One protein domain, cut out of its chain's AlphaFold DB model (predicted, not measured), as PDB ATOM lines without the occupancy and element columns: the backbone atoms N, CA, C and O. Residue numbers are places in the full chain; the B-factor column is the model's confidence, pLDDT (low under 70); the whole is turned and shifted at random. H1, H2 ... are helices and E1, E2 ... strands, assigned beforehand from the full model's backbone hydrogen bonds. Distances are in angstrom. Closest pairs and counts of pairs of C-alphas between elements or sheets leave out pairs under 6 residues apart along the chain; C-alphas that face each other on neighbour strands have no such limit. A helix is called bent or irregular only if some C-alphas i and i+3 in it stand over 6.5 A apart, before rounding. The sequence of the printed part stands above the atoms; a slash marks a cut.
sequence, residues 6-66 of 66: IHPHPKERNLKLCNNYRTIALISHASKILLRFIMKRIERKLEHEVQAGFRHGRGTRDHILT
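Overview. This is residues 6 to 66 of the 66 residues of an uncharacterized protein of Arion vulgaris (UniProt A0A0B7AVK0). A flat, open arch: the hairpin of E1 and E2 makes one leg, the long kinked helix H1 the top, and a looped stretch with the short helix H2 the other leg. The 61 printed residues hold two named strands and then two named helices, in the order E1, E2, H1, H2, a mixed class with one antiparallel sheet, E1 - E2. The whole is extended, with a radius of gyration of the C-alphas of 16.2 A and spans of 42 by 38 by 14 A.

Along the chain. E1, residues 6 to 10, begins at C-alpha 6 (73.494, 56.324, 121.072). E2, residues 21 to 26, is 15.5 A long. H1, residues 29 to 46, is 24.8 A long. H2, residues 60 to 64, ends at C-alpha 64 (69.711, 89.064, 123.128).

Arrangement. E1 and E2 form an antiparallel hairpin at 143 degrees, with N 9 and O 22 2.8 A apart, within hydrogen-bond range. A tight link joins E2 to H1. H1 has a kink of 37 degrees near residue 40 and is irregular, with C-alphas 41 and 44 7.0 A apart. Every O i to N i+4 pair is within hydrogen-bond range in H2, and 12 of 14 in H1. H2 is apart from E1, E2 and H1.

Size, cuts and confidence. The farthest C-alphas, of Lys 16 and Arg 44, are 43.0 A apart. The printed part has no cut. The link from H1 to H2 is long, and in it residue 49 has a pLDDT under 70.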
ATOM      1  N   ILE A   6      74.550  55.358 121.345       92.69
ATOM      2  CA  ILE A   6      73.494  56.324 121.072       92.69
ATOM      3  C   ILE A   6      72.391  56.193 122.128       92.69
ATOM      4  O   ILE A   6      71.843  55.110 122.318       92.69
ATOM      5  N   HIS A   7      72.025  57.306 122.772       93.19
ATOM      6  CA  HIS A   7      70.985  57.338 123.800       93.19
ATOM      7  C   HIS A   7      69.911  58.407 123.515       93.19
ATOM      8  O   HIS A   7      70.255  59.572 123.280       93.19
ATOM      9  N   PRO A   8      68.610  58.060 123.541       93.31
ATOM     10  CA  PRO A   8      67.533  59.035 123.428       93.31
ATOM     11  C   PRO A   8      67.382  59.828 124.733       93.31
ATOM     12  O   PRO A   8      67.284  59.266 125.817       93.31
ATOM     13  N   HIS A   9      67.320  61.150 124.627       93.38
ATOM     14  CA  HIS A   9      67.112  62.072 125.738       93.38
ATOM     15  C   HIS A   9      65.909  62.978 125.432       93.38
ATOM     16  O   HIS A   9      65.861  63.574 124.353       93.38
ATOM     17  N   PRO A  10      64.952  63.155 126.357       94.00
ATOM     18  CA  PRO A  10      63.836  64.077 126.157       94.00
ATOM     19  C   PRO A  10      64.309  65.539 126.043       94.00
ATOM     20  O   PRO A  10      65.155  65.987 126.812       94.00
ATOM     21  N   LYS A  11      63.778  66.285 125.073       92.12
ATOM     22  CA  LYS A  11      63.971  67.732 124.875       92.12
ATOM     23  C   LYS A  11      63.140  68.537 125.876       92.12
ATOM     24  O   LYS A  11      63.618  69.527 126.414       92.12
ATOM     25  N   GLU A  12      61.910  68.086 126.119       91.88
ATOM     26  CA  GLU A  12      60.906  68.753 126.949       91.88
ATOM     27  C   GLU A  12      60.285  67.778 127.959       91.88
ATOM     28  O   GLU A  12      60.457  66.564 127.871       91.88
ATOM     29  N   ARG A  13      59.509  68.310 128.912       84.94
ATOM     30  CA  ARG A  13      58.837  67.518 129.956       84.94
ATOM     31  C   ARG A  13      57.786  66.546 129.402       84.94
ATOM     32  O   ARG A  13      57.493  65.544 130.050       84.94
ATOM     33  N   ASN A  14      57.189  66.823 128.241       87.25
ATOM     34  CA  ASN A  14      56.184  65.935 127.661       87.25
ATOM     35  C   ASN A  14      56.848  64.721 126.989       87.25
ATOM     36  O   ASN A  14      57.324  64.807 125.859       87.25
ATOM     37  N   LEU A  15      56.837  63.586 127.691       88.00
ATOM     38  CA  LEU A  15      57.494  62.337 127.288       88.00
ATOM     39  C   LEU A  15      56.691  61.486 126.289       88.00
ATOM     40  O   LEU A  15      57.193  60.456 125.843       88.00
ATOM     41  N   LYS A  16      55.451  61.872 125.956       90.25
ATOM     42  CA  LYS A  16      54.541  61.055 125.129       90.25
ATOM     43  C   LYS A  16      54.756  61.227 123.623       90.25
ATOM     44  O   LYS A  16      54.357  60.363 122.852       90.25
ATOM     45  N   LEU A  17      55.357  62.336 123.196       89.62
ATOM     46  CA  LEU A  17      55.574  62.636 121.780       89.62
ATOM     47  C   LEU A  17      56.966  62.175 121.344       89.62
ATOM     48  O   LEU A  17      57.965  62.595 121.918       89.62
ATOM     49  N   CYS A  18      57.047  61.371 120.282       84.56
ATOM     50  CA  CYS A  18      58.330  60.911 119.732       84.56
ATOM     51  C   CYS A  18      59.236  62.089 119.310       84.56
ATOM     52  O   CYS A  18      60.431  62.093 119.596       84.56
ATOM     53  N   ASN A  19      58.655  63.155 118.741       89.69
ATOM     54  CA  ASN A  19      59.395  64.368 118.363       89.69
ATOM     55  C   ASN A  19      60.041  65.094 119.566       89.69
ATOM     56  O   ASN A  19      60.985  65.874 119.399       89.69
ATOM     57  N   ASN A  20      59.583  64.806 120.787       93.50
ATOM     58  CA  ASN A  20      60.152  65.374 122.005       93.50
ATOM     59  C   ASN A  20      61.414  64.656 122.467       93.50
ATOM     60  O   ASN A  20      61.974  65.055 123.480       93.50
ATOM     61  N   TYR A  21      61.911  63.658 121.745       92.88
ATOM     62  CA  TYR A  21      63.214  63.065 122.019       92.88
ATOM     63  C   TYR A  21      64.263  63.607 121.054       92.88
ATOM     64  O   TYR A  21      63.999  63.903 119.886       92.88
ATOM     65  N   ARG A  22      65.479  63.775 121.565       93.31
ATOM     66  CA  ARG A  22      66.686  63.977 120.768       93.31
ATOM     67  C   ARG A  22      67.663  62.860 121.060       93.31
ATOM     68  O   ARG A  22      67.713  62.331 122.163       93.31
ATOM     69  N   THR A  23      68.484  62.562 120.081       93.75
ATOM     70  CA  THR A  23      69.507  61.541 120.197       93.75
ATOM     71  C   THR A  23      70.815  62.180 120.650       93.75
ATOM     72  O   THR A  23      71.244  63.176 120.071       93.75
ATOM     73  N   ILE A  24      71.450  61.630 121.685       93.94
ATOM     74  CA  ILE A  24      72.784  62.042 122.137       93.94
ATOM     75  C   ILE A  24      73.739  60.871 121.916       93.94
ATOM     76  O   ILE A  24      73.473  59.753 122.353       93.94
ATOM     77  N   ALA A  25      74.856  61.132 121.240       94.06
ATOM     78  CA  ALA A  25      75.947  60.177 121.127       94.06
ATOM     79  C   ALA A  25      76.846  60.274 122.366       94.06
ATOM     80  O   ALA A  25      77.343  61.352 122.708       94.06
ATOM     81  N   LEU A  26      77.056  59.152 123.044       92.50
ATOM     82  CA  LEU A  26      77.998  59.041 124.145       92.50
ATOM     83  C   LEU A  26      79.397  58.797 123.581       92.50
ATOM     84  O   LEU A  26      79.629  57.867 122.810       92.50
ATOM     85  N   ILE A  27      80.335  59.645 123.993       92.06
ATOM     86  CA  ILE A  27      81.751  59.522 123.645       92.06
ATOM     87  C   ILE A  27      82.505  58.780 124.746       92.06
ATOM     88  O   ILE A  27      82.191  58.920 125.932       92.06
ATOM     89  N   SER A  28      83.535  58.024 124.363       93.25
ATOM     90  CA  SER A  28      84.420  57.377 125.334       93.25
ATOM     91  C   SER A  28      85.124  58.414 126.219       93.25
ATOM     92  O   SER A  28      85.332  59.571 125.829       93.25
ATOM     93  N   HIS A  29      85.542  57.995 127.415       92.62
ATOM     94  CA  HIS A  29      86.271  58.873 128.329       92.62
ATOM     95  C   HIS A  29      87.584  59.382 127.710       92.62
ATOM     96  O   HIS A  29      87.912  60.563 127.826       92.62
ATOM     97  N   ALA A  30      88.307  58.517 126.993       95.25
ATOM     98  CA  ALA A  30      89.537  58.882 126.296       95.25
ATOM     99  C   ALA A  30      89.280  59.936 125.204       95.25
ATOM    100  O   ALA A  30      89.951  60.969 125.168       95.25
ATOM    101  N   SER A  31      88.247  59.737 124.377       95.38
ATOM    102  CA  SER A  31      87.849  60.697 123.339       95.38
ATOM    103  C   SER A  31      87.457  62.049 123.937       95.38
ATOM    104  O   SER A  31      87.814  63.090 123.389       95.38
ATOM    105  N   LYS A  32      86.780  62.059 125.093       94.50
ATOM    106  CA  LYS A  32      86.433  63.295 125.811       94.50
ATOM    107  C   LYS A  32      87.675  64.072 126.249       94.50
ATOM    108  O   LYS A  32      87.705  65.295 126.104       94.50
ATOM    109  N   ILE A  33      88.696  63.390 126.773       96.94
ATOM    110  CA  ILE A  33      89.967  64.026 127.159       96.94
ATOM    111  C   ILE A  33      90.658  64.618 125.928       96.94
ATOM    112  O   ILE A  33      91.036  65.792 125.947       96.94
ATOM    113  N   LEU A  34      90.776  63.831 124.856       96.88
ATOM    114  CA  LEU A  34      91.394  64.274 123.607       96.88
ATOM    115  C   LEU A  34      90.682  65.507 123.038       96.88
ATOM    116  O   LEU A  34      91.326  66.502 122.701       96.88
ATOM    117  N   LEU A  35      89.349  65.479 123.011       95.00
ATOM    118  CA  LEU A  35      88.536  66.587 122.527       95.00
ATOM    119  C   LEU A  35      88.792  67.870 123.325       95.00
ATOM    120  O   LEU A  35      88.956  68.931 122.727       95.00
ATOM    121  N   ARG A  36      88.911  67.790 124.657       95.06
ATOM    122  CA  ARG A  36      89.241  68.967 125.483       95.06
ATOM    123  C   ARG A  36      90.598  69.570 125.123       95.06
ATOM    124  O   ARG A  36      90.742  70.790 125.172       95.06
ATOM    125  N   PHE A  37      91.588  68.749 124.778       95.94
ATOM    126  CA  PHE A  37      92.894  69.249 124.348       95.94
ATOM    127  C   PHE A  37      92.806  69.950 122.990       95.94
ATOM    128  O   PHE A  37      93.320  71.058 122.839       95.94
ATOM    129  N   ILE A  38      92.106  69.339 122.032       95.25
ATOM    130  CA  ILE A  38      91.876  69.918 120.703       95.25
ATOM    131  C   ILE A  38      91.130  71.254 120.823       95.25
ATOM    132  O   ILE A  38      91.589  72.254 120.272       95.25
ATOM    133  N   MET A  39      90.047  71.308 121.605       92.38
ATOM    134  CA  MET A  39      89.276  72.536 121.830       92.38
ATOM    135  C   MET A  39      90.158  73.671 122.359       92.38
ATOM    136  O   MET A  39      90.166  74.743 121.765       92.38
ATOM    137  N   LYS A  40      90.988  73.423 123.384       91.69
ATOM    138  CA  LYS A  40      91.919  74.434 123.926       91.69
ATOM    139  C   LYS A  40      92.915  74.968 122.892       91.69
ATOM    140  O   LYS A  40      93.346  76.115 122.974       91.69
ATOM    141  N   ARG A  41      93.331  74.141 121.927       92.94
ATOM    142  CA  ARG A  41      94.255  74.573 120.864       92.94
ATOM    143  C   ARG A  41      93.572  75.475 119.840       92.94
ATOM    144  O   ARG A  41      94.231  76.358 119.292       92.94
ATOM    145  N   ILE A  42      92.287  75.244 119.585       90.88
ATOM    146  CA  ILE A  42      91.509  75.948 118.559       90.88
ATOM    147  C   ILE A  42      90.805  77.188 119.130       90.88
ATOM    148  O   ILE A  42      90.593  78.139 118.386       90.88
ATOM    149  N   GLU A  43      90.530  77.229 120.436       86.62
ATOM    150  CA  GLU A  43      89.804  78.308 121.126       86.62
ATOM    151  C   GLU A  43      90.276  79.708 120.702       86.62
ATOM    152  O   GLU A  43      89.489  80.476 120.159       86.62
ATOM    153  N   ARG A  44      91.590  79.982 120.764       81.00
ATOM    154  CA  ARG A  44      92.174  81.276 120.346       81.00
ATOM    155  C   ARG A  44      91.886  81.675 118.897       81.00
ATOM    156  O   ARG A  44      91.858  82.861 118.599       81.00
ATOM    157  N   LYS A  45      91.744  80.711 117.981       82.50
ATOM    158  CA  LYS A  45      91.425  81.005 116.573       82.50
ATOM    159  C   LYS A  45      89.958  81.365 116.399       82.50
ATOM    160  O   LYS A  45      89.629  82.149 115.520       82.50
ATOM    161  N   LEU A  46      89.100  80.775 117.222       81.69
ATOM    162  CA  LEU A  46      87.669  80.969 117.120       81.69
ATOM    163  C   LEU A  46      87.231  82.286 117.766       81.69
ATOM    164  O   LEU A  46      86.166  82.758 117.410       81.69
ATOM    165  N   GLU A  47      87.984  82.875 118.701       76.94
ATOM    166  CA  GLU A  47      87.589  84.101 119.434       76.94
ATOM    167  C   GLU A  47      87.139  85.279 118.544       76.94
ATOM    168  O   GLU A  47      86.368  86.117 118.995       76.94
ATOM    169  N   HIS A  48      87.558  85.336 117.275       70.62
ATOM    170  CA  HIS A  48      87.167  86.399 116.340       70.62
ATOM    171  C   HIS A  48      85.826  86.173 115.613       70.62
ATOM    172  O   HIS A  48      85.449  86.995 114.779       70.62
ATOM    173  N   GLU A  49      85.100  85.082 115.870       67.12
ATOM    174  CA  GLU A  49      83.824  84.817 115.191       67.12
ATOM    175  C   GLU A  49      82.610  85.431 115.909       67.12
ATOM    176  O   GLU A  49      82.540  85.463 117.135       67.12
ATOM    177  N   VAL A  50      81.589  85.828 115.136       72.06
ATOM    178  CA  VAL A  50      80.333  86.478 115.592       72.06
ATOM    179  C   VAL A  50      79.416  85.535 116.403       72.06
ATOM    180  O   VAL A  50      78.329  85.902 116.845       72.06
ATOM    181  N   GLN A  51      79.831  84.289 116.634       77.56
ATOM    182  CA  GLN A  51      79.036  83.300 117.352       77.56
ATOM    183  C   GLN A  51      78.986  83.596 118.859       77.56
ATOM    184  O   GLN A  51      80.000  83.512 119.550       77.56
ATOM    185  N   ALA A  52      77.785  83.849 119.388       78.44
ATOM    186  CA  ALA A  52      77.579  84.142 120.810       78.44
ATOM    187  C   ALA A  52      77.466  82.898 121.713       78.44
ATOM    188  O   ALA A  52      77.718  82.978 122.912       78.44
ATOM    189  N   GLY A  53      77.086  81.744 121.155       82.88
ATOM    190  CA  GLY A  53      77.022  80.477 121.888       82.88
ATOM    191  C   GLY A  53      78.378  79.775 121.962       82.88
ATOM    192  O   GLY A  53      79.177  79.871 121.034       82.88
ATOM    193  N   PHE A  54      78.599  78.994 123.024       82.75
ATOM    194  CA  PHE A  54      79.821  78.194 123.225       82.75
ATOM    195  C   PHE A  54      81.104  79.032 123.359       82.75
ATOM    196  O   PHE A  54      82.185  78.597 122.968       82.75
ATOM    197  N   ARG A  55      80.969  80.227 123.942       84.25
ATOM    198  CA  ARG A  55      82.060  81.161 124.220       84.25
ATOM    199  C   ARG A  55      82.293  81.317 125.707       84.25
ATOM    200  O   ARG A  55      81.358  81.250 126.504       84.25
ATOM    201  N   HIS A  56      83.545  81.551 126.075       83.88
ATOM    202  CA  HIS A  56      83.863  81.904 127.445       83.88
ATOM    203  C   HIS A  56      83.271  83.283 127.771       83.88
ATOM    204  O   HIS A  56      83.423  84.222 126.999       83.88
ATOM    205  N   GLY A  57      82.561  83.401 128.894       85.38
ATOM    206  CA  GLY A  57      82.035  84.684 129.373       85.38
ATOM    207  C   GLY A  57      80.888  85.312 128.564       85.38
ATOM    208  O   GLY A  57      80.441  86.382 128.952       85.38
ATOM    209  N   ARG A  58      80.387  84.673 127.493       84.38
ATOM    210  CA  ARG A  58      79.184  85.109 126.758       84.38
ATOM    211  C   ARG A  58      78.051  84.099 126.906       84.38
ATOM    212  O   ARG A  58      78.181  82.934 126.528       84.38
ATOM    213  N   GLY A  59      76.927  84.557 127.440       86.62
ATOM    214  CA  GLY A  59      75.689  83.793 127.545       86.62
ATOM    215  C   GLY A  59      74.623  84.238 126.544       86.62
ATOM    216  O   GLY A  59      74.741  85.252 125.859       86.62
ATOM    217  N   THR A  60      73.509  83.505 126.512       87.69
ATOM    218  CA  THR A  60      72.342  83.835 125.675       87.69
ATOM    219  C   THR A  60      71.789  85.234 125.968       87.69
ATOM    220  O   THR A  60      71.298  85.899 125.064       87.69
ATOM    221  N   ARG A  61      71.892  85.705 127.218       88.19
ATOM    222  CA  ARG A  61      71.444  87.053 127.608       88.19
ATOM    223  C   ARG A  61      72.275  88.140 126.939       88.19
ATOM    224  O   ARG A  61      71.699  89.092 126.430       88.19
ATOM    225  N   ASP A  62      73.592  87.956 126.883       84.94
ATOM    226  CA  ASP A  62      74.490  88.898 126.213       84.94
ATOM    227  C   ASP A  62      74.192  88.951 124.714       84.94
ATOM    228  O   ASP A  62      74.320  90.004 124.108       84.94
ATOM    229  N   HIS A  63      73.748  87.841 124.114       82.38
ATOM    230  CA  HIS A  63      73.341  87.807 122.709       82.38
ATOM    231  C   HIS A  63      72.019  88.528 122.432       82.38
ATOM    232  O   HIS A  63      71.913  89.200 121.420       82.38
ATOM    233  N   ILE A  64      71.017  88.397 123.307       87.06
ATOM    234  CA  ILE A  64      69.711  89.064 123.128       87.06
ATOM    235  C   ILE A  64      69.838  90.590 123.276       87.06
ATOM    236  O   ILE A  64      69.033  91.330 122.718       87.06
ATOM    237  N   LEU A  65      70.822  91.049 124.054       82.25
ATOM    238  CA  LEU A  65      71.051  92.461 124.364       82.25
ATOM    239  C   LEU A  65      72.151  93.123 123.507       82.25
ATOM    240  O   LEU A  65      72.377  94.319 123.687       82.25
ATOM    241  N   THR A  66      72.845  92.372 122.636       70.19
ATOM    242  CA  THR A  66      73.824  92.898 121.656       70.19
ATOM    243  C   THR A  66      73.122  93.167 120.333       70.19
ATOM    244  O   THR A  66      73.374  94.243 119.753       70.19
TER     245      THR A  66